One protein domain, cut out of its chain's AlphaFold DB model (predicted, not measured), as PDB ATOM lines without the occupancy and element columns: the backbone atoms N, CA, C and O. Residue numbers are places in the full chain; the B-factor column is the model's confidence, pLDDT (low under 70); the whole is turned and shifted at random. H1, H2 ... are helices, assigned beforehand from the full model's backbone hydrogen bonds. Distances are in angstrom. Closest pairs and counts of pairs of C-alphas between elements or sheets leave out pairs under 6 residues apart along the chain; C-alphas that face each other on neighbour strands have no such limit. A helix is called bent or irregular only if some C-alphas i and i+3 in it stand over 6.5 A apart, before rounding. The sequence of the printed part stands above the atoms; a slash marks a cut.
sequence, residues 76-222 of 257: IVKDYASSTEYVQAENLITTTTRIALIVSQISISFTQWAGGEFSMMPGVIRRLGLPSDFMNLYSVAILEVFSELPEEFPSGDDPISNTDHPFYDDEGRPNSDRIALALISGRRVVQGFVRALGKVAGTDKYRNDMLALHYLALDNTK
ATOM      1  N   ILE A  76     179.942 155.506 127.046       94.62
ATOM      2  CA  ILE A  76     179.015 156.319 126.239       94.62
ATOM      3  C   ILE A  76     179.547 156.548 124.812       94.62
ATOM      4  O   ILE A  76     178.795 156.449 123.855       94.62
ATOM      5  N   VAL A  77     180.847 156.796 124.646       94.06
ATOM      6  CA  VAL A  77     181.455 157.028 123.319       94.06
ATOM      7  C   VAL A  77     181.633 155.720 122.535       94.06
ATOM      8  O   VAL A  77     181.834 155.736 121.327       94.06
ATOM      9  N   LYS A  78     181.579 154.562 123.204       93.69
ATOM     10  CA  LYS A  78     181.592 153.256 122.528       93.69
ATOM     11  C   LYS A  78     180.206 152.822 122.082       93.69
ATOM     12  O   LYS A  78     180.095 152.165 121.054       93.69
ATOM     13  N   ASP A  79     179.201 153.137 122.892       96.06
ATOM     14  CA  ASP A  79     177.825 152.713 122.665       96.06
ATOM     15  C   ASP A  79     177.165 153.537 121.549       96.06
ATOM     16  O   ASP A  79     176.292 153.025 120.857       96.06
ATOM     17  N   TYR A  80     177.621 154.776 121.336       96.62
ATOM     18  CA  TYR A  80     177.103 155.683 120.310       96.62
ATOM     19  C   TYR A  80     178.227 156.148 119.387       96.62
ATOM     20  O   TYR A  80     179.256 156.631 119.858       96.62
ATOM     21  N   ALA A  81     178.034 156.040 118.071       94.38
ATOM     22  CA  ALA A  81     179.052 156.417 117.091       94.38
ATOM     23  C   ALA A  81     179.105 157.933 116.842       94.38
ATOM     24  O   ALA A  81     180.110 158.454 116.355       94.38
ATOM     25  N   SER A  82     178.018 158.649 117.146       96.38
ATOM     26  CA  SER A  82     177.889 160.088 116.908       96.38
ATOM     27  C   SER A  82     177.118 160.797 118.022       96.38
ATOM     28  O   SER A  82     176.283 160.199 118.703       96.38
ATOM     29  N   SER A  83     177.345 162.108 118.161       95.88
ATOM     30  CA  SER A  83     176.586 162.945 119.098       95.88
ATOM     31  C   SER A  83     175.094 162.965 118.768       95.88
ATOM     32  O   SER A  83     174.271 162.967 119.675       95.88
ATOM     33  N   THR A  84     174.727 162.925 117.485       96.88
ATOM     34  CA  THR A  84     173.328 162.881 117.043       96.88
ATOM     35  C   THR A  84     172.630 161.595 117.463       96.88
ATOM     36  O   THR A  84     171.489 161.646 117.911       96.88
ATOM     37  N   GLU A  85     173.315 160.455 117.362       97.44
ATOM     38  CA  GLU A  85     172.786 159.160 117.801       97.44
ATOM     39  C   GLU A  85     172.607 159.131 119.323       97.44
ATOM     40  O   GLU A  85     171.547 158.742 119.811       97.44
ATOM     41  N   TYR A  86     173.594 159.646 120.065       97.19
ATOM     42  CA  TYR A  86     173.494 159.805 121.515       97.19
ATOM     43  C   TYR A  86     172.308 160.687 121.917       97.19
ATOM     44  O   TYR A  86     171.513 160.305 122.772       97.19
ATOM     45  N   VAL A  87     172.150 161.854 121.284       97.31
ATOM     46  CA  VAL A  87     171.035 162.770 121.560       97.31
ATOM     47  C   VAL A  87     169.700 162.085 121.274       97.31
ATOM     48  O   VAL A  87     168.805 162.147 122.109       97.31
ATOM     49  N   GLN A  88     169.554 161.393 120.142       97.00
ATOM     50  CA  GLN A  88     168.307 160.706 119.792       97.00
ATOM     51  C   GLN A  88     167.946 159.594 120.783       97.00
ATOM     52  O   GLN A  88     166.786 159.497 121.186       97.00
ATOM     53  N   ALA A  89     168.924 158.786 121.197       96.62
ATOM     54  CA  ALA A  89     168.708 157.704 122.152       96.62
ATOM     55  C   ALA A  89     168.391 158.231 123.561       96.62
ATOM     56  O   ALA A  89     167.476 157.745 124.227       96.62
ATOM     57  N   GLU A  90     169.117 159.255 124.010       95.75
ATOM     58  CA  GLU A  90     169.076 159.707 125.399       95.75
ATOM     59  C   GLU A  90     167.980 160.755 125.662       95.75
ATOM     60  O   GLU A  90     167.491 160.866 126.789       95.75
ATOM     61  N   ASN A  91     167.542 161.507 124.644       93.62
ATOM     62  CA  ASN A  91     166.522 162.554 124.785       93.62
ATOM     63  C   ASN A  91     165.184 162.006 125.320       93.62
ATOM     64  O   ASN A  91     164.528 162.661 126.126       93.62
ATOM     65  N   LEU A  92     164.818 160.772 124.952       91.62
ATOM     66  CA  LEU A  92     163.569 160.132 125.386       91.62
ATOM     67  C   LEU A  92     163.556 159.747 126.874       91.62
ATOM     68  O   LEU A  92     162.488 159.616 127.468       91.62
ATOM     69  N   ILE A  93     164.731 159.543 127.469       93.50
ATOM     70  CA  ILE A  93     164.886 158.983 128.823       93.50
ATOM     71  C   ILE A  93     165.355 160.063 129.813       93.50
ATOM     72  O   ILE A  93     165.262 159.908 131.034       93.50
ATOM     73  N   THR A  94     165.873 161.182 129.311       92.75
ATOM     74  CA  THR A  94     166.545 162.180 130.140       92.75
ATOM     75  C   THR A  94     165.577 163.072 130.907       92.75
ATOM     76  O   THR A  94     164.752 163.781 130.339       92.75
ATOM     77  N   THR A  95     165.749 163.104 132.229       95.06
ATOM     78  CA  THR A  95     165.040 164.021 133.125       95.06
ATOM     79  C   THR A  95     165.766 165.362 133.250       95.06
ATOM     80  O   THR A  95     166.990 165.448 133.127       95.06
ATOM     81  N   THR A  96     165.026 166.423 133.575       92.88
ATOM     82  CA  THR A  96     165.580 167.769 133.817       92.88
ATOM     83  C   THR A  96     166.636 167.779 134.927       92.88
ATOM     84  O   THR A  96     167.676 168.419 134.796       92.88
ATOM     85  N   THR A  97     166.431 166.996 135.991       92.56
ATOM     86  CA  THR A  97     167.404 166.834 137.081       92.56
ATOM     87  C   THR A  97     168.729 166.255 136.588       92.56
ATOM     88  O   THR A  97     169.794 166.682 137.030       92.56
ATOM     89  N   ARG A  98     168.684 165.302 135.650       94.69
ATOM     90  CA  ARG A  98     169.893 164.732 135.053       94.69
ATOM     91  C   ARG A  98     170.625 165.752 134.185       94.69
ATOM     92  O   ARG A  98     171.848 165.816 134.258       94.69
ATOM     93  N   ILE A  99     169.900 166.581 133.432       95.88
ATOM     94  CA  ILE A  99     170.510 167.678 132.666       95.88
ATOM     95  C   ILE A  99     171.231 168.660 133.586       95.88
ATOM     96  O   ILE A  99     172.360 169.029 133.288       95.88
ATOM     97  N   ALA A 100     170.655 169.018 134.736       93.19
ATOM     98  CA  ALA A 100     171.322 169.903 135.692       93.19
ATOM     99  C   ALA A 100     172.690 169.357 136.159       93.19
ATOM    100  O   ALA A 100     173.650 170.119 136.290       93.19
ATOM    101  N   LEU A 101     172.804 168.039 136.361       94.06
ATOM    102  CA  LEU A 101     174.080 167.385 136.683       94.06
ATOM    103  C   LEU A 101     175.052 167.415 135.497       94.06
ATOM    104  O   LEU A 101     176.226 167.742 135.666       94.06
ATOM    105  N   ILE A 102     174.548 167.117 134.299       95.75
ATOM    106  CA  ILE A 102     175.320 167.149 133.054       95.75
ATOM    107  C   ILE A 102     175.895 168.550 132.804       95.75
ATOM    108  O   ILE A 102     177.076 168.668 132.498       95.75
ATOM    109  N   VAL A 103     175.115 169.616 133.006       95.88
ATOM    110  CA  VAL A 103     175.567 171.011 132.841       95.88
ATOM    111  C   VAL A 103     176.768 171.323 133.737       95.88
ATOM    112  O   VAL A 103     177.743 171.927 133.281       95.88
ATOM    113  N   SER A 104     176.747 170.876 134.996       93.81
ATOM    114  CA  SER A 104     177.891 171.042 135.900       93.81
ATOM    115  C   SER A 104     179.118 170.280 135.389       93.81
ATOM    116  O   SER A 104     180.203 170.852 135.306       93.81
ATOM    117  N   GLN A 105     178.943 169.031 134.952       94.88
ATOM    118  CA  GLN A 105     180.031 168.216 134.409       94.88
ATOM    119  C   GLN A 105     180.648 168.826 133.140       94.88
ATOM    120  O   GLN A 105     181.870 168.889 133.024       94.88
ATOM    121  N   ILE A 106     179.822 169.331 132.220       96.19
ATOM    122  CA  ILE A 106     180.270 170.038 131.012       96.19
ATOM    123  C   ILE A 106     181.077 171.283 131.397       96.19
ATOM    124  O   ILE A 106     182.127 171.538 130.812       96.19
ATOM    125  N   SER A 107     180.628 172.030 132.408       95.25
ATOM    126  CA  SER A 107     181.311 173.241 132.885       95.25
ATOM    127  C   SER A 107     182.673 172.931 133.516       95.25
ATOM    128  O   SER A 107     183.628 173.686 133.334       95.25
ATOM    129  N   ILE A 108     182.811 171.786 134.194       93.25
ATOM    130  CA  ILE A 108     184.114 171.285 134.657       93.25
ATOM    131  C   ILE A 108     185.030 171.014 133.457       93.25
ATOM    132  O   ILE A 108     186.165 171.482 133.444       93.25
ATOM    133  N   SER A 109     184.553 170.306 132.430       92.81
ATOM    134  CA  SER A 109     185.366 170.032 131.233       92.81
ATOM    135  C   SER A 109     185.767 171.315 130.502       92.81
ATOM    136  O   SER A 109     186.928 171.480 130.130       92.81
ATOM    137  N   PHE A 110     184.840 172.261 130.368       93.31
ATOM    138  CA  PHE A 110     185.095 173.564 129.766       93.31
ATOM    139  C   PHE A 110     186.167 174.352 130.525       93.31
ATOM    140  O   PHE A 110     187.141 174.798 129.921       93.31
ATOM    141  N   THR A 111     186.050 174.466 131.851       90.75
ATOM    142  CA  THR A 111     187.040 175.182 132.676       90.75
ATOM    143  C   THR A 111     188.404 174.495 132.688       90.75
ATOM    144  O   THR A 111     189.417 175.189 132.672       90.75
ATOM    145  N   GLN A 112     188.468 173.161 132.636       88.69
ATOM    146  CA  GLN A 112     189.733 172.426 132.492       88.69
ATOM    147  C   GLN A 112     190.438 172.741 131.162       88.69
ATOM    148  O   GLN A 112     191.663 172.880 131.122       88.69
ATOM    149  N   TRP A 113     189.682 172.895 130.072       87.06
ATOM    150  CA  TRP A 113     190.238 173.257 128.765       87.06
ATOM    151  C   TRP A 113     190.579 174.743 128.641       87.06
ATOM    152  O   TRP A 113     191.619 175.079 128.067       87.06
ATOM    153  N   ALA A 114     189.754 175.625 129.206       85.69
ATOM    154  CA  ALA A 114     189.971 177.070 129.218       85.69
ATOM    155  C   ALA A 114     191.110 177.488 130.167       85.69
ATOM    156  O   ALA A 114     191.941 178.324 129.816       85.69
ATOM    157  N   GLY A 115     191.193 176.864 131.348       71.50
ATOM    158  CA  GLY A 115     192.036 177.246 132.490       71.50
ATOM    159  C   GLY A 115     193.537 176.985 132.348       71.50
ATOM    160  O   GLY A 115     194.276 177.070 133.324       71.50
ATOM    161  N   GLY A 116     194.024 176.683 131.145       62.22
ATOM    162  CA  GLY A 116     195.455 176.733 130.861       62.22
ATOM    163  C   GLY A 116     196.291 175.551 131.360       62.22
ATOM    164  O   GLY A 116     197.499 175.584 131.145       62.22
ATOM    165  N   GLU A 117     195.732 174.463 131.904       56.38
ATOM    166  CA  GLU A 117     196.509 173.218 132.129       56.38
ATOM    167  C   GLU A 117     197.125 172.681 130.817       56.38
ATOM    168  O   GLU A 117     198.180 172.046 130.805       56.38
ATOM    169  N   PHE A 118     196.525 173.026 129.674       55.41
ATOM    170  CA  PHE A 118     197.048 172.733 128.337       55.41
ATOM    171  C   PHE A 118     198.126 173.716 127.846       55.41
ATOM    172  O   PHE A 118     198.689 173.512 126.768       55.41
ATOM    173  N   SER A 119     198.447 174.770 128.606       57.59
ATOM    174  CA  SER A 119     199.465 175.768 128.237       57.59
ATOM    175  C   SER A 119     200.883 175.190 128.182       57.59
ATOM    176  O   SER A 119     201.699 175.684 127.409       57.59
ATOM    177  N   MET A 120     201.158 174.103 128.916       60.22
ATOM    178  CA  MET A 120     202.459 173.421 128.901       60.22
ATOM    179  C   MET A 120     202.650 172.460 127.711       60.22
ATOM    180  O   MET A 120     203.700 171.827 127.599       60.22
ATOM    181  N   MET A 121     201.662 172.298 126.821       62.97
ATOM    182  CA  MET A 121     201.789 171.386 125.680       62.97
ATOM    183  C   MET A 121     202.463 172.038 124.464       62.97
ATOM    184  O   MET A 121     202.164 173.189 124.137       62.97
ATOM    185  N   PRO A 122     203.276 171.276 123.701       71.12
ATOM    186  CA  PRO A 122     203.701 171.679 122.366       71.12
ATOM    187  C   PRO A 122     202.485 172.048 121.506       71.12
ATOM    188  O   PRO A 122     201.479 171.332 121.505       71.12
ATOM    189  N   GLY A 123     202.576 173.146 120.750       71.69
ATOM    190  CA  GLY A 123     201.427 173.759 120.068       71.69
ATOM    191  C   GLY A 123     200.619 172.816 119.166       71.69
ATOM    192  O   GLY A 123     199.405 172.969 119.059       71.69
ATOM    193  N   VAL A 124     201.256 171.802 118.572       72.56
ATOM    194  CA  VAL A 124     200.581 170.791 117.737       72.56
ATOM    195  C   VAL A 124     199.657 169.900 118.573       72.56
ATOM    196  O   VAL A 124     198.505 169.689 118.204       72.56
ATOM    197  N   ILE A 125     200.121 169.431 119.734       66.94
ATOM    198  CA  ILE A 125     199.330 168.582 120.639       66.94
ATOM    199  C   ILE A 125     198.213 169.407 121.282       66.94
ATOM    200  O   ILE A 125     197.094 168.923 121.428       66.94
ATOM    201  N   ARG A 126     198.489 170.682 121.588       67.62
ATOM    202  CA  ARG A 126     197.479 171.626 122.079       67.62
ATOM    203  C   ARG A 126     196.334 171.799 121.075       67.62
ATOM    204  O   ARG A 126     195.181 171.720 121.474       67.62
ATOM    205  N   ARG A 127     196.631 171.971 119.780       68.56
ATOM    206  CA  ARG A 127     195.604 172.088 118.724       68.56
ATOM    207  C   ARG A 127     194.799 170.807 118.520       68.56
ATOM    208  O   ARG A 127     193.620 170.894 118.217       68.56
ATOM    209  N   LEU A 128     195.417 169.643 118.705       68.19
ATOM    210  CA  LEU A 128     194.725 168.354 118.605       68.19
ATOM    211  C   LEU A 128     193.853 168.039 119.831       68.19
ATOM    212  O   LEU A 128     192.968 167.197 119.738       68.19
ATOM    213  N   GLY A 129     194.127 168.666 120.979       67.94
ATOM    214  CA  GLY A 129     193.426 168.411 122.239       67.94
ATOM    215  C   GLY A 129     192.396 169.467 122.644       67.94
ATOM    216  O   GLY A 129     191.689 169.233 123.617       67.94
ATOM    217  N   LEU A 130     192.326 170.610 121.951       78.12
ATOM    218  CA  LEU A 130     191.336 171.664 122.194       78.12
ATOM    219  C   LEU A 130     190.162 171.493 121.224       78.12
ATOM    220  O   LEU A 130     190.294 171.864 120.055       78.12
ATOM    221  N   PRO A 131     189.018 170.958 121.678       86.62
ATOM    222  CA  PRO A 131     187.843 170.831 120.831       86.62
ATOM    223  C   PRO A 131     187.217 172.212 120.603       86.62
ATOM    224  O   PRO A 131     186.384 172.661 121.389       86.62
ATOM    225  N   SER A 132     187.617 172.903 119.531       89.25
ATOM    226  CA  SER A 132     187.068 174.219 119.157       89.25
ATOM    227  C   SER A 132     185.547 174.202 119.090       89.25
ATOM    228  O   SER A 132     184.893 175.120 119.576       89.25
ATOM    229  N   ASP A 133     184.996 173.120 118.549       91.31
ATOM    230  CA  ASP A 133     183.561 172.960 118.347       91.31
ATOM    231  C   ASP A 133     182.830 172.843 119.684       91.31
ATOM    232  O   ASP A 133     181.781 173.449 119.865       91.31
ATOM    233  N   PHE A 134     183.427 172.148 120.657       94.25
ATOM    234  CA  PHE A 134     182.901 172.092 122.019       94.25
ATOM    235  C   PHE A 134     182.934 173.469 122.686       94.25
ATOM    236  O   PHE A 134     181.941 173.872 123.277       94.25
ATOM    237  N   MET A 135     184.052 174.198 122.588       93.88
ATOM    238  CA  MET A 135     184.189 175.511 123.234       93.88
ATOM    239  C   MET A 135     183.188 176.523 122.665       93.88
ATOM    240  O   MET A 135     182.547 177.244 123.426       93.88
ATOM    241  N   ASN A 136     183.023 176.533 121.340       94.94
ATOM    242  CA  ASN A 136     182.072 177.400 120.649       94.94
ATOM    243  C   ASN A 136     180.622 177.010 120.953       94.94
ATOM    244  O   ASN A 136     179.797 177.875 121.229       94.94
ATOM    245  N   LEU A 137     180.300 175.713 120.924       95.62
ATOM    246  CA  LEU A 137     178.952 175.253 121.245       95.62
ATOM    247  C   LEU A 137     178.615 175.525 122.714       95.62
ATOM    248  O   LEU A 137     177.494 175.920 123.014       95.62
ATOM    249  N   TYR A 138     179.579 175.360 123.625       96.69
ATOM    250  CA  TYR A 138     179.374 175.626 125.043       96.69
ATOM    251  C   TYR A 138     179.084 177.100 125.279       96.69
ATOM    252  O   TYR A 138     178.102 177.413 125.946       96.69
ATOM    253  N   SER A 139     179.903 178.000 124.725       96.12
ATOM    254  CA  SER A 139     179.714 179.436 124.918       96.12
ATOM    255  C   SER A 139     178.368 179.897 124.364       96.12
ATOM    256  O   SER A 139     177.632 180.574 125.073       96.12
ATOM    257  N   VAL A 140     177.986 179.467 123.160       97.12
ATOM    258  CA  VAL A 140     176.684 179.814 122.574       97.12
ATOM    259  C   VAL A 140     175.536 179.253 123.412       97.12
ATOM    260  O   VAL A 140     174.670 180.012 123.842       97.12
ATOM    261  N   ALA A 141     175.548 177.950 123.708       97.19
ATOM    262  CA  ALA A 141     174.444 177.303 124.409       97.19
ATOM    263  C   ALA A 141     174.288 177.819 125.846       97.19
ATOM    264  O   ALA A 141     173.170 178.060 126.296       97.19
ATOM    265  N   ILE A 142     175.388 178.028 126.578       97.06
ATOM    266  CA  ILE A 142     175.316 178.491 127.967       97.06
ATOM    267  C   ILE A 142     174.831 179.938 128.055       97.06
ATOM    268  O   ILE A 142     174.066 180.258 128.961       97.06
ATOM    269  N   LEU A 143     175.240 180.797 127.115       96.69
ATOM    270  CA  LEU A 143     174.795 182.188 127.058       96.69
ATOM    271  C   LEU A 143     173.320 182.278 126.664       96.69
ATOM    272  O   LEU A 143     172.593 183.088 127.234       96.69
ATOM    273  N   GLU A 144     172.858 181.418 125.753       96.81
ATOM    274  CA  GLU A 144     171.445 181.366 125.382       96.81
ATOM    275  C   GLU A 144     170.578 180.906 126.562       96.81
ATOM    276  O   GLU A 144     169.616 181.586 126.915       96.81
ATOM    277  N   VAL A 145     170.968 179.827 127.251       96.31
ATOM    278  CA  VAL A 145     170.288 179.358 128.472       96.31
ATOM    279  C   VAL A 145     170.315 180.435 129.562       96.31
ATOM    280  O   VAL A 145     169.321 180.629 130.260       96.31
ATOM    281  N   PHE A 146     171.436 181.144 129.716       95.31
ATOM    282  CA  PHE A 146     171.571 182.229 130.688       95.31
ATOM    283  C   PHE A 146     170.651 183.410 130.364       95.31
ATOM    284  O   PHE A 146     170.086 183.997 131.279       95.31
ATOM    285  N   SER A 147     170.445 183.735 129.086       94.69
ATOM    286  CA  SER A 147     169.566 184.838 128.673       94.69
ATOM    287  C   SER A 147     168.080 184.601 128.969       94.69
ATOM    288  O   SER A 147     167.319 185.558 129.062       94.69
ATOM    289  N   GLU A 148     167.665 183.343 129.150       95.25
ATOM    290  CA  GLU A 148     166.290 182.980 129.520       95.25
ATOM    291  C   GLU A 148     166.066 182.904 131.041       95.25
ATOM    292  O   GLU A 148     164.961 182.604 131.507       95.25
ATOM    293  N   LEU A 149     167.102 183.157 131.842       92.31
ATOM    294  CA  LEU A 149     166.977 183.175 133.290       92.31
ATOM    295  C   LEU A 149     166.272 184.453 133.786       92.31
ATOM    296  O   LEU A 149     166.480 185.529 133.231       92.31
ATOM    297  N   PRO A 150     165.461 184.366 134.859       86.62
ATOM    298  CA  PRO A 150     164.870 185.554 135.473       86.62
ATOM    299  C   PRO A 150     165.965 186.473 136.039       86.62
ATOM    300  O   PRO A 150     166.924 185.989 136.629       86.62
ATOM    301  N   GLU A 151     165.819 187.793 135.916       77.94
ATOM    302  CA  GLU A 151     166.851 188.770 136.331       77.94
ATOM    303  C   GLU A 151     167.168 188.753 137.845       77.94
ATOM    304  O   GLU A 151     168.192 189.274 138.282       77.94
ATOM    305  N   GLU A 152     166.328 188.113 138.662       68.81
ATOM    306  CA  GLU A 152     166.387 188.119 140.129       68.81
ATOM    307  C   GLU A 152     167.389 187.114 140.740       68.81
ATOM    308  O   GLU A 152     167.071 186.406 141.702       68.81
ATOM    309  N   PHE A 153     168.618 187.023 140.224       68.81
ATOM    310  CA  PHE A 153     169.676 186.308 140.947       68.81
ATOM    311  C   PHE A 153     170.424 187.281 141.852       68.81
ATOM    312  O   PHE A 153     170.881 188.318 141.375       68.81
ATOM    313  N   PRO A 154     170.572 186.972 143.153       58.28
ATOM    314  CA  PRO A 154     171.307 187.844 144.050       58.28
ATOM    315  C   PRO A 154     172.740 187.976 143.535       58.28
ATOM    316  O   PRO A 154     173.463 186.978 143.445       58.28
ATOM    317  N   SER A 155     173.139 189.205 143.203       58.59
ATOM    318  CA  SER A 155     174.543 189.584 143.102       58.59
ATOM    319  C   SER A 155     175.181 189.170 144.420       58.59
ATOM    320  O   SER A 155     174.830 189.687 145.479       58.59
ATOM    321  N   GLY A 156     176.008 188.128 144.387       55.69
ATOM    322  CA  GLY A 156     176.725 187.714 145.577       55.69
ATOM    323  C   GLY A 156     177.671 188.842 145.956       55.69
ATOM    324  O   GLY A 156     178.604 189.101 145.204       55.69
ATOM    325  N   ASP A 157     177.426 189.497 147.090       52.22
ATOM    326  CA  ASP A 157     178.392 190.387 147.734       52.22
ATOM    327  C   ASP A 157     179.600 189.531 148.158       52.22
ATOM    328  O   ASP A 157     179.659 188.993 149.266       52.22
ATOM    329  N   ASP A 158     180.522 189.291 147.227       53.28
ATOM    330  CA  ASP A 158     181.689 188.435 147.414       53.28
ATOM    331  C   ASP A 158     182.911 189.314 147.750       53.28
ATOM    332  O   ASP A 158     183.484 189.937 146.861       53.28
ATOM    333  N   PRO A 159     183.388 189.360 149.009       50.19
ATOM    334  CA  PRO A 159     184.463 190.272 149.425       50.19
ATOM    335  C   PRO A 159     185.866 189.885 148.912       50.19
ATOM    336  O   PRO A 159     186.850 190.529 149.267       50.19
ATOM    337  N   ILE A 160     185.987 188.807 148.126       51.81
ATOM    338  CA  ILE A 160     187.268 188.242 147.650       51.81
ATOM    339  C   ILE A 160     187.461 188.470 146.138       51.81
ATOM    340  O   ILE A 160     188.578 188.369 145.632       51.81
ATOM    341  N   SER A 161     186.396 188.816 145.412       50.34
ATOM    342  CA  SER A 161     186.440 189.115 143.983       50.34
ATOM    343  C   SER A 161     186.120 190.591 143.807       50.34
ATOM    344  O   SER A 161     184.988 190.992 144.019       50.34
ATOM    345  N   ASN A 162     187.095 191.406 143.402       52.91
ATOM    346  CA  ASN A 162     186.914 192.842 143.113       52.91
ATOM    347  C   ASN A 162     185.999 193.116 141.891       52.91
ATOM    348  O   ASN A 162     186.051 194.186 141.293       52.91
ATOM    349  N   THR A 163     185.236 192.115 141.459       55.38
ATOM    350  CA  THR A 163     184.321 192.157 140.327       55.38
ATOM    351  C   THR A 163     182.913 191.965 140.871       55.38
ATOM    352  O   THR A 163     182.519 190.858 141.226       55.38
ATOM    353  N   ASP A 164     182.149 193.057 140.891       63.97
ATOM    354  CA  ASP A 164     180.770 193.145 141.403       63.97
ATOM    355  C   ASP A 164     179.759 192.247 140.647       63.97
ATOM    356  O   ASP A 164     178.569 192.200 140.967       63.97
ATOM    357  N   HIS A 165     180.214 191.504 139.629       71.94
ATOM    358  CA  HIS A 165     179.378 190.742 138.709       71.94
ATOM    359  C   HIS A 165     179.960 189.342 138.414       71.94
ATOM    360  O   HIS A 165     180.798 189.192 137.519       71.94
ATOM    361  N   PRO A 166     179.491 188.279 139.101       79.12
ATOM    362  CA  PRO A 166     180.033 186.921 138.962       79.12
ATOM    363  C   PRO A 166     179.708 186.240 137.622       79.12
ATOM    364  O   PRO A 166     180.222 185.158 137.357       79.12
ATOM    365  N   PHE A 167     178.870 186.853 136.779       88.62
ATOM    366  CA  PHE A 167     178.423 186.294 135.494       88.62
ATOM    367  C   PHE A 167     178.759 187.172 134.283       88.62
ATOM    368  O   PHE A 167     178.685 186.697 133.151       88.62
ATOM    369  N   TYR A 168     179.126 188.433 134.508       89.62
ATOM    370  CA  TYR A 168     179.348 189.421 133.452       89.62
ATOM    371  C   TYR A 168     180.822 189.785 133.378       89.62
ATOM    372  O   TYR A 168     181.499 189.752 134.401       89.62
ATOM    373  N   ASP A 169     181.328 190.104 132.194       88.38
ATOM    374  CA  ASP A 169     182.653 190.691 132.016       88.38
ATOM    375  C   ASP A 169     182.694 192.164 132.460       88.38
ATOM    376  O   ASP A 169     181.717 192.723 132.960       88.38
ATOM    377  N   ASP A 170     183.855 192.794 132.292       87.31
ATOM    378  CA  ASP A 170     184.071 194.187 132.690       87.31
ATOM    379  C   ASP A 170     183.296 195.180 131.791       87.31
ATOM    380  O   ASP A 170     183.153 196.349 132.139       87.31
ATOM    381  N   GLU A 171     182.754 194.715 130.657       88.75
ATOM    382  CA  GLU A 171     181.867 195.474 129.765       88.75
ATOM    383  C   GLU A 171     180.378 195.268 130.108       88.75
ATOM    384  O   GLU A 171     179.505 195.815 129.428       88.75
ATOM    385  N   GLY A 172     180.066 194.482 131.144       87.06
ATOM    386  CA  GLY A 172     178.696 194.153 131.535       87.06
ATOM    387  C   GLY A 172     178.014 193.149 130.603       87.06
ATOM    388  O   GLY A 172     176.788 193.041 130.609       87.06
ATOM    389  N   ARG A 173     178.768 192.406 129.786       91.19
ATOM    390  CA  ARG A 173     178.238 191.355 128.908       91.19
ATOM    391  C   ARG A 173     178.327 189.995 129.596       91.19
ATOM    392  O   ARG A 173     179.323 189.723 130.265       91.19
ATOM    393  N   PRO A 174     177.322 189.114 129.447       92.38
ATOM    394  CA  PRO A 174     177.400 187.769 130.002       92.38
ATOM    395  C   PRO A 174     178.629 187.026 129.461       92.38
ATOM    396  O   PRO A 174     178.878 187.013 128.255       92.38
ATOM    397  N   ASN A 175     179.401 186.410 130.355       93.06
ATOM    398  CA  ASN A 175     180.656 185.752 130.022       93.06
ATOM    399  C   ASN A 175     180.585 184.256 130.361       93.06
ATOM    400  O   ASN A 175     180.388 183.876 131.518       93.06
ATOM    401  N   SER A 176     180.783 183.401 129.354       94.75
ATOM    402  CA  SER A 176     180.690 181.945 129.506       94.75
ATOM    403  C   SER A 176     181.716 181.369 130.483       94.75
ATOM    404  O   SER A 176     181.397 180.415 131.187       94.75
ATOM    405  N   ASP A 177     182.916 181.949 130.577       92.75
ATOM    406  CA  ASP A 177     183.959 181.492 131.502       92.75
ATOM    407  C   ASP A 177     183.564 181.779 132.950       92.75
ATOM    408  O   ASP A 177     183.662 180.903 133.810       92.75
ATOM    409  N   ARG A 178     183.053 182.987 133.221       90.81
ATOM    410  CA  ARG A 178     182.570 183.371 134.556       90.81
ATOM    411  C   ARG A 178     181.354 182.535 134.970       90.81
ATOM    412  O   ARG A 178     181.315 182.029 136.091       90.81
ATOM    413  N   ILE A 179     180.424 182.285 134.045       92.88
ATOM    414  CA  ILE A 179     179.279 181.387 134.266       92.88
ATOM    415  C   ILE A 179     179.751 179.957 134.573       92.88
ATOM    416  O   ILE A 179     179.289 179.353 135.544       92.88
ATOM    417  N   ALA A 180     180.708 179.422 133.809       93.75
ATOM    418  CA  ALA A 180     181.267 178.094 134.047       93.75
ATOM    419  C   ALA A 180     181.947 177.999 135.423       93.75
ATOM    420  O   ALA A 180     181.726 177.035 136.159       93.75
ATOM    421  N   LEU A 181     182.721 179.022 135.809       90.38
ATOM    422  CA  LEU A 181     183.349 179.126 137.130       90.38
ATOM    423  C   LEU A 181     182.307 179.158 138.256       90.38
ATOM    424  O   LEU A 181     182.461 178.472 139.269       90.38
ATOM    425  N   ALA A 182     181.214 179.900 138.071       89.75
ATOM    426  CA  ALA A 182     180.118 179.943 139.030       89.75
ATOM    427  C   ALA A 182     179.471 178.556 139.202       89.75
ATOM    428  O   ALA A 182     179.249 178.120 140.337       89.75
ATOM    429  N   LEU A 183     179.257 177.822 138.102       91.19
ATOM    430  CA  LEU A 183     178.679 176.473 138.099       91.19
ATOM    431  C   LEU A 183     179.534 175.426 138.825       91.19
ATOM    432  O   LEU A 183     178.977 174.506 139.426       91.19
ATOM    433  N   ILE A 184     180.863 175.561 138.806       90.88
ATOM    434  CA  ILE A 184     181.775 174.636 139.502       90.88
ATOM    435  C   ILE A 184     182.076 175.046 140.947       90.88
ATOM    436  O   ILE A 184     182.526 174.220 141.736       90.88
ATOM    437  N   SER A 185     181.827 176.308 141.314       86.75
ATOM    438  CA  SER A 185     182.267 176.885 142.591       86.75
ATOM    439  C   SER A 185     181.703 176.185 143.836       86.75
ATOM    440  O   SER A 185     182.252 176.336 144.928       86.75
ATOM    441  N   GLY A 186     180.584 175.459 143.709       81.00
ATOM    442  CA  GLY A 186     179.918 174.756 144.811       81.00
ATOM    443  C   GLY A 186     179.363 175.669 145.916       81.00
ATOM    444  O   GLY A 186     178.856 175.175 146.928       81.00
ATOM    445  N   ARG A 187     179.435 176.997 145.751       81.88
ATOM    446  CA  ARG A 187     179.023 177.983 146.760       81.88
ATOM    447  C   ARG A 187     177.513 177.934 146.974       81.88
ATOM    448  O   ARG A 187     176.745 177.935 146.016       81.88
ATOM    449  N   ARG A 188     177.069 177.953 148.239       76.25
ATOM    450  CA  ARG A 188     175.634 177.912 148.599       76.25
ATOM    451  C   ARG A 188     174.827 179.041 147.955       76.25
ATOM    452  O   ARG A 188     173.729 178.782 147.481       76.25
ATOM    453  N   VAL A 189     175.395 180.246 147.888       69.12
ATOM    454  CA  VAL A 189     174.762 181.431 147.274       69.12
ATOM    455  C   VAL A 189     174.476 181.205 145.781       69.12
ATOM    456  O   VAL A 189     173.447 181.630 145.270       69.12
ATOM    457  N   VAL A 190     175.321 180.425 145.103       82.50
ATOM    458  CA  VAL A 190     175.223 180.132 143.664       82.50
ATOM    459  C   VAL A 190     174.357 178.892 143.382       82.50
ATOM    460  O   VAL A 190     173.969 178.642 142.245       82.50
ATOM    461  N   GLN A 191     173.957 178.116 144.399       84.88
ATOM    462  CA  GLN A 191     173.115 176.928 144.190       84.88
ATOM    463  C   GLN A 191     171.727 177.264 143.635       84.88
ATOM    464  O   GLN A 191     171.174 176.464 142.881       84.88
ATOM    465  N   GLY A 192     171.166 178.425 143.994       88.00
ATOM    466  CA  GLY A 192     169.911 178.910 143.411       88.00
ATOM    467  C   GLY A 192     170.044 179.107 141.900       88.00
ATOM    468  O   GLY A 192     169.240 178.572 141.139       88.00
ATOM    469  N   PHE A 193     171.127 179.767 141.485       89.94
ATOM    470  CA  PHE A 193     171.502 179.935 140.083       89.94
ATOM    471  C   PHE A 193     171.711 178.590 139.373       89.94
ATOM    472  O   PHE A 193     171.060 178.334 138.367       89.94
ATOM    473  N   VAL A 194     172.530 177.684 139.925       90.88
ATOM    474  CA  VAL A 194     172.798 176.358 139.327       90.88
ATOM    475  C   VAL A 194     171.499 175.578 139.103       90.88
ATOM    476  O   VAL A 194     171.310 174.964 138.053       90.88
ATOM    477  N   ARG A 195     170.577 175.604 140.076       91.56
ATOM    478  CA  ARG A 195     169.275 174.930 139.960       91.56
ATOM    479  C   ARG A 195     168.388 175.574 138.902       91.56
ATOM    480  O   ARG A 195     167.737 174.849 138.155       91.56
ATOM    481  N   ALA A 196     168.346 176.903 138.844       93.00
ATOM    482  CA  ALA A 196     167.557 177.617 137.850       93.00
ATOM    483  C   ALA A 196     168.099 177.383 136.434       93.00
ATOM    484  O   ALA A 196     167.337 176.984 135.557       93.00
ATOM    485  N   LEU A 197     169.415 177.508 136.245       94.25
ATOM    486  CA  LEU A 197     170.085 177.232 134.976       94.25
ATOM    487  C   LEU A 197     169.865 175.782 134.542       94.25
ATOM    488  O   LEU A 197     169.463 175.536 133.413       94.25
ATOM    489  N   GLY A 198     170.037 174.815 135.448       94.19
ATOM    490  CA  GLY A 198     169.777 173.404 135.159       94.19
ATOM    491  C   GLY A 198     168.319 173.121 134.777       94.19
ATOM    492  O   GLY A 198     168.060 172.273 133.925       94.19
ATOM    493  N   LYS A 199     167.360 173.852 135.365       95.50
ATOM    494  CA  LYS A 199     165.938 173.756 135.009       95.50
ATOM    495  C   LYS A 199     165.677 174.291 133.599       95.50
ATOM    496  O   LYS A 199     165.010 173.600 132.835       95.50
ATOM    497  N   VAL A 200     166.212 175.466 133.255       96.38
ATOM    498  CA  VAL A 200     166.074 176.058 131.909       96.38
ATOM    499  C   VAL A 200     166.778 175.191 130.866       96.38
ATOM    500  O   VAL A 200     166.158 174.816 129.875       96.38
ATOM    501  N   ALA A 201     168.009 174.753 131.140       96.25
ATOM    502  CA  ALA A 201     168.779 173.852 130.282       96.25
ATOM    503  C   ALA A 201     168.076 172.503 130.035       96.25
ATOM    504  O   ALA A 201     168.265 171.875 128.996       96.25
ATOM    505  N   GLY A 202     167.253 172.047 130.986       94.75
ATOM    506  CA  GLY A 202     166.454 170.829 130.864       94.75
ATOM    507  C   GLY A 202     165.230 170.946 129.947       94.75
ATOM    508  O   GLY A 202     164.618 169.918 129.636       94.75
ATOM    509  N   THR A 203     164.864 172.159 129.524       95.81
ATOM    510  CA  THR A 203     163.757 172.421 128.590       95.81
ATOM    511  C   THR A 203     164.044 171.790 127.232       95.81
ATOM    512  O   THR A 203     165.198 171.710 126.813       95.81
ATOM    513  N   ASP A 204     163.000 171.367 126.515       94.19
ATOM    514  CA  ASP A 204     163.132 170.687 125.216       94.19
ATOM    515  C   ASP A 204     163.932 171.506 124.185       94.19
ATOM    516  O   ASP A 204     164.590 170.926 123.326       94.19
ATOM    517  N   LYS A 205     163.937 172.842 124.324       95.75
ATOM    518  CA  LYS A 205     164.731 173.768 123.505       95.75
ATOM    519  C   LYS A 205     166.244 173.522 123.619       95.75
ATOM    520  O   LYS A 205     166.910 173.458 122.597       95.75
ATOM    521  N   TYR A 206     166.768 173.345 124.836       96.88
ATOM    522  CA  TYR A 206     168.216 173.288 125.113       96.88
ATOM    523  C   TYR A 206     168.743 171.893 125.429       96.88
ATOM    524  O   TYR A 206     169.953 171.657 125.431       96.88
ATOM    525  N   ARG A 207     167.844 170.948 125.711       95.94
ATOM    526  CA  ARG A 207     168.214 169.599 126.140       95.94
ATOM    527  C   ARG A 207     169.146 168.910 125.145       95.94
ATOM    528  O   ARG A 207     170.114 168.275 125.562       95.94
ATOM    529  N   ASN A 208     168.869 169.048 123.850       96.88
ATOM    530  CA  ASN A 208     169.672 168.432 122.796       96.88
ATOM    531  C   ASN A 208     171.098 168.994 122.767       96.88
ATOM    532  O   ASN A 208     172.044 168.217 122.651       96.88
ATOM    533  N   ASP A 209     171.260 170.303 122.958       97.12
ATOM    534  CA  ASP A 209     172.573 170.951 122.987       97.12
ATOM    535  C   ASP A 209     173.373 170.523 124.217       97.12
ATOM    536  O   ASP A 209     174.557 170.213 124.109       97.12
ATOM    537  N   MET A 210     172.722 170.411 125.379       97.19
ATOM    538  CA  MET A 210     173.367 169.913 126.598       97.19
ATOM    539  C   MET A 210     173.817 168.457 126.452       97.19
ATOM    540  O   MET A 210     174.919 168.101 126.868       97.19
ATOM    541  N   LEU A 211     173.000 167.600 125.836       97.25
ATOM    542  CA  LEU A 211     173.380 166.214 125.555       97.25
ATOM    543  C   LEU A 211     174.517 166.140 124.524       97.25
ATOM    544  O   LEU A 211     175.477 165.394 124.723       97.25
ATOM    545  N   ALA A 212     174.469 166.947 123.463       97.44
ATOM    546  CA  ALA A 212     175.540 167.020 122.475       97.44
ATOM    547  C   ALA A 212     176.859 167.488 123.111       97.44
ATOM    548  O   ALA A 212     177.898 166.858 122.912       97.44
ATOM    549  N   LEU A 213     176.815 168.533 123.941       97.00
ATOM    550  CA  LEU A 213     177.962 169.025 124.701       97.00
ATOM    551  C   LEU A 213     178.513 167.974 125.656       97.00
ATOM    552  O   LEU A 213     179.726 167.830 125.757       97.00
ATOM    553  N   HIS A 214     177.654 167.205 126.323       96.81
ATOM    554  CA  HIS A 214     178.088 166.114 127.190       96.81
ATOM    555  C   HIS A 214     178.846 165.032 126.415       96.81
ATOM    556  O   HIS A 214     179.913 164.593 126.844       96.81
ATOM    557  N   TYR A 215     178.327 164.634 125.252       96.94
ATOM    558  CA  TYR A 215     179.001 163.674 124.384       96.94
ATOM    559  C   TYR A 215     180.358 164.204 123.912       96.94
ATOM    560  O   TYR A 215     181.370 163.519 124.048       96.94
ATOM    561  N   LEU A 216     180.402 165.446 123.421       95.12
ATOM    562  CA  LEU A 216     181.637 166.096 122.978       95.12
ATOM    563  C   LEU A 216     182.647 166.251 124.121       95.12
ATOM    564  O   LEU A 216     183.850 166.069 123.903       95.12
ATOM    565  N   ALA A 217     182.164 166.534 125.335       94.19
ATOM    566  CA  ALA A 217     182.991 166.605 126.527       94.19
ATOM    567  C   ALA A 217     183.675 165.254 126.780       94.19
ATOM    568  O   ALA A 217     184.896 165.179 126.906       94.19
ATOM    569  N   LEU A 218     182.892 164.169 126.788       93.62
ATOM    570  CA  LEU A 218     183.381 162.808 127.008       93.62
ATOM    571  C   LEU A 218     184.335 162.338 125.911       93.62
ATOM    572  O   LEU A 218     185.364 161.727 126.226       93.62
ATOM    573  N   ASP A 219     184.036 162.657 124.653       92.62
ATOM    574  CA  ASP A 219     184.877 162.306 123.515       92.62
ATOM    575  C   ASP A 219     186.286 162.901 123.678       92.62
ATOM    576  O   ASP A 219     187.288 162.198 123.543       92.62
ATOM    577  N   ASN A 220     186.393 164.147 124.129       88.88
ATOM    578  CA  ASN A 220     187.675 164.847 124.223       88.88
ATOM    579  C   ASN A 220     188.417 164.679 125.562       88.88
ATOM    580  O   ASN A 220     189.468 165.285 125.757       88.88
ATOM    581  N   THR A 221     187.946 163.832 126.485       87.00
ATOM    582  CA  THR A 221     188.552 163.696 127.832       87.00
ATOM    583  C   THR A 221     189.996 163.182 127.850       87.00
ATOM    584  O   THR A 221     190.770 163.549 128.733       87.00
ATOM    585  N   LYS A 222     190.391 162.299 126.919       87.00
ATOM    586  CA  LYS A 222     191.695 161.596 126.967       87.00
ATOM    587  C   LYS A 222     192.482 161.671 125.648       87.00
ATOM    588  O   LYS A 222     192.826 160.628 125.082       87.00
TER     589      LYS A 222
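Overview. This is residues 76 to 222 of the 257 residues of an uncharacterized protein of Bradyrhizobium sp. LTSP885 (UniProt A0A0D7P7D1). Three long helices, H3, H6 and H9, make the core, their centres set as a triangle; H6 and H9 run side by side in opposite ways and H3 crosses H9. H2 and the short H1 pack on H9 at one side, H7 and H8 pack on H3 and H6 at the other, H4 and H5 form a small loose head beyond one end of H3, and residues 148 to 175 make a wide loop on the H7 and H8 side. The printed part has 147 residues with nine named helices, H1 to H9 in order along the chain, and no named strand, in the class all helix. It is compact, with a radius of gyration of the C-alphas of 15.8 A, and spans 46 by 42 by 24 A.

Along the chain. H1, residues 76 to 79, begins at C-alpha 76 (179.015, 156.319, 126.239) and is 5.2 A long. H2, residues 83 to 91, is 11.6 A long. H3, residues 96 to 114, is the longest helix at 26.5 A, beginning at C-alpha 96 (165.580, 167.769, 133.817). H4 is residues 117 to 120, 6.8 A, and H5 residues 123 to 129, 9.9 A. H6, residues 132 to 147, measures 22.6 A; H7, residues 176 to 184, 12.4 A; H8, residues 188 to 201, 20.0 A. H9, residues 204 to 219, is 23.4 A long and ends at C-alpha 219 (184.877, 162.306, 123.515). H9 is irregular, with C-alphas 205 and 208 7.3 A apart; H4 and H8 only just are, with 6.8 A between C-alphas 117 and 120 and 6.7 A between 189 and 192.

Arrangement. H9 is the hub, touching five helices. It touches H6 at a shallow tilt of 30 degrees, opposite ways, the closest C-alphas being those of Phe 134 and Leu 216 at 6.2 A. It touches H3 at a steep tilt of 45 degrees, the same way, closest at Ile 106 and His 214, C-alphas 5.9 A apart. H2 touches H9 at Ser 83 and Ala 212, closest C-alphas 5.4 A apart. H1 touches residues 215 to 219 of H9, closest C-alphas Val 77 and Asp 219 at 6.3 A. H8 and H9 only just touch, only at the corner, with 3 pairs of C-alphas within 8 A. H8 touches residues 96 to 103 of H3, closest C-alphas Ala 100 and Gly 198 at 3.9 A. H7 touches H3 at a steep tilt of 61 degrees, closest C-alphas Ser 107 and Ala 180 at 5.0 A. H4 and H5 are close but not clearly touching, closest C-alphas Phe 118 and Arg 126 at 6.4 A. Every O i to N i+4 pair is within hydrogen-bond range in H2, H3, H5, H6 and H7; in H8 8 of 10 are and in H9 10 of 12, while H1 and H4 are too short for such a pair.

Size, cuts and confidence. The C-alphas farthest apart, those of Ala 81 and Pro 159, are 47.1 A apart. The printed part has no cut. The link from H6 to H7 is long, with 28 residues; the other links are tight. Mean pLDDT of the printed part is 86.4, and it is under 70 at residues 116 to 121, 125 to 129, 152 to 164 and 189.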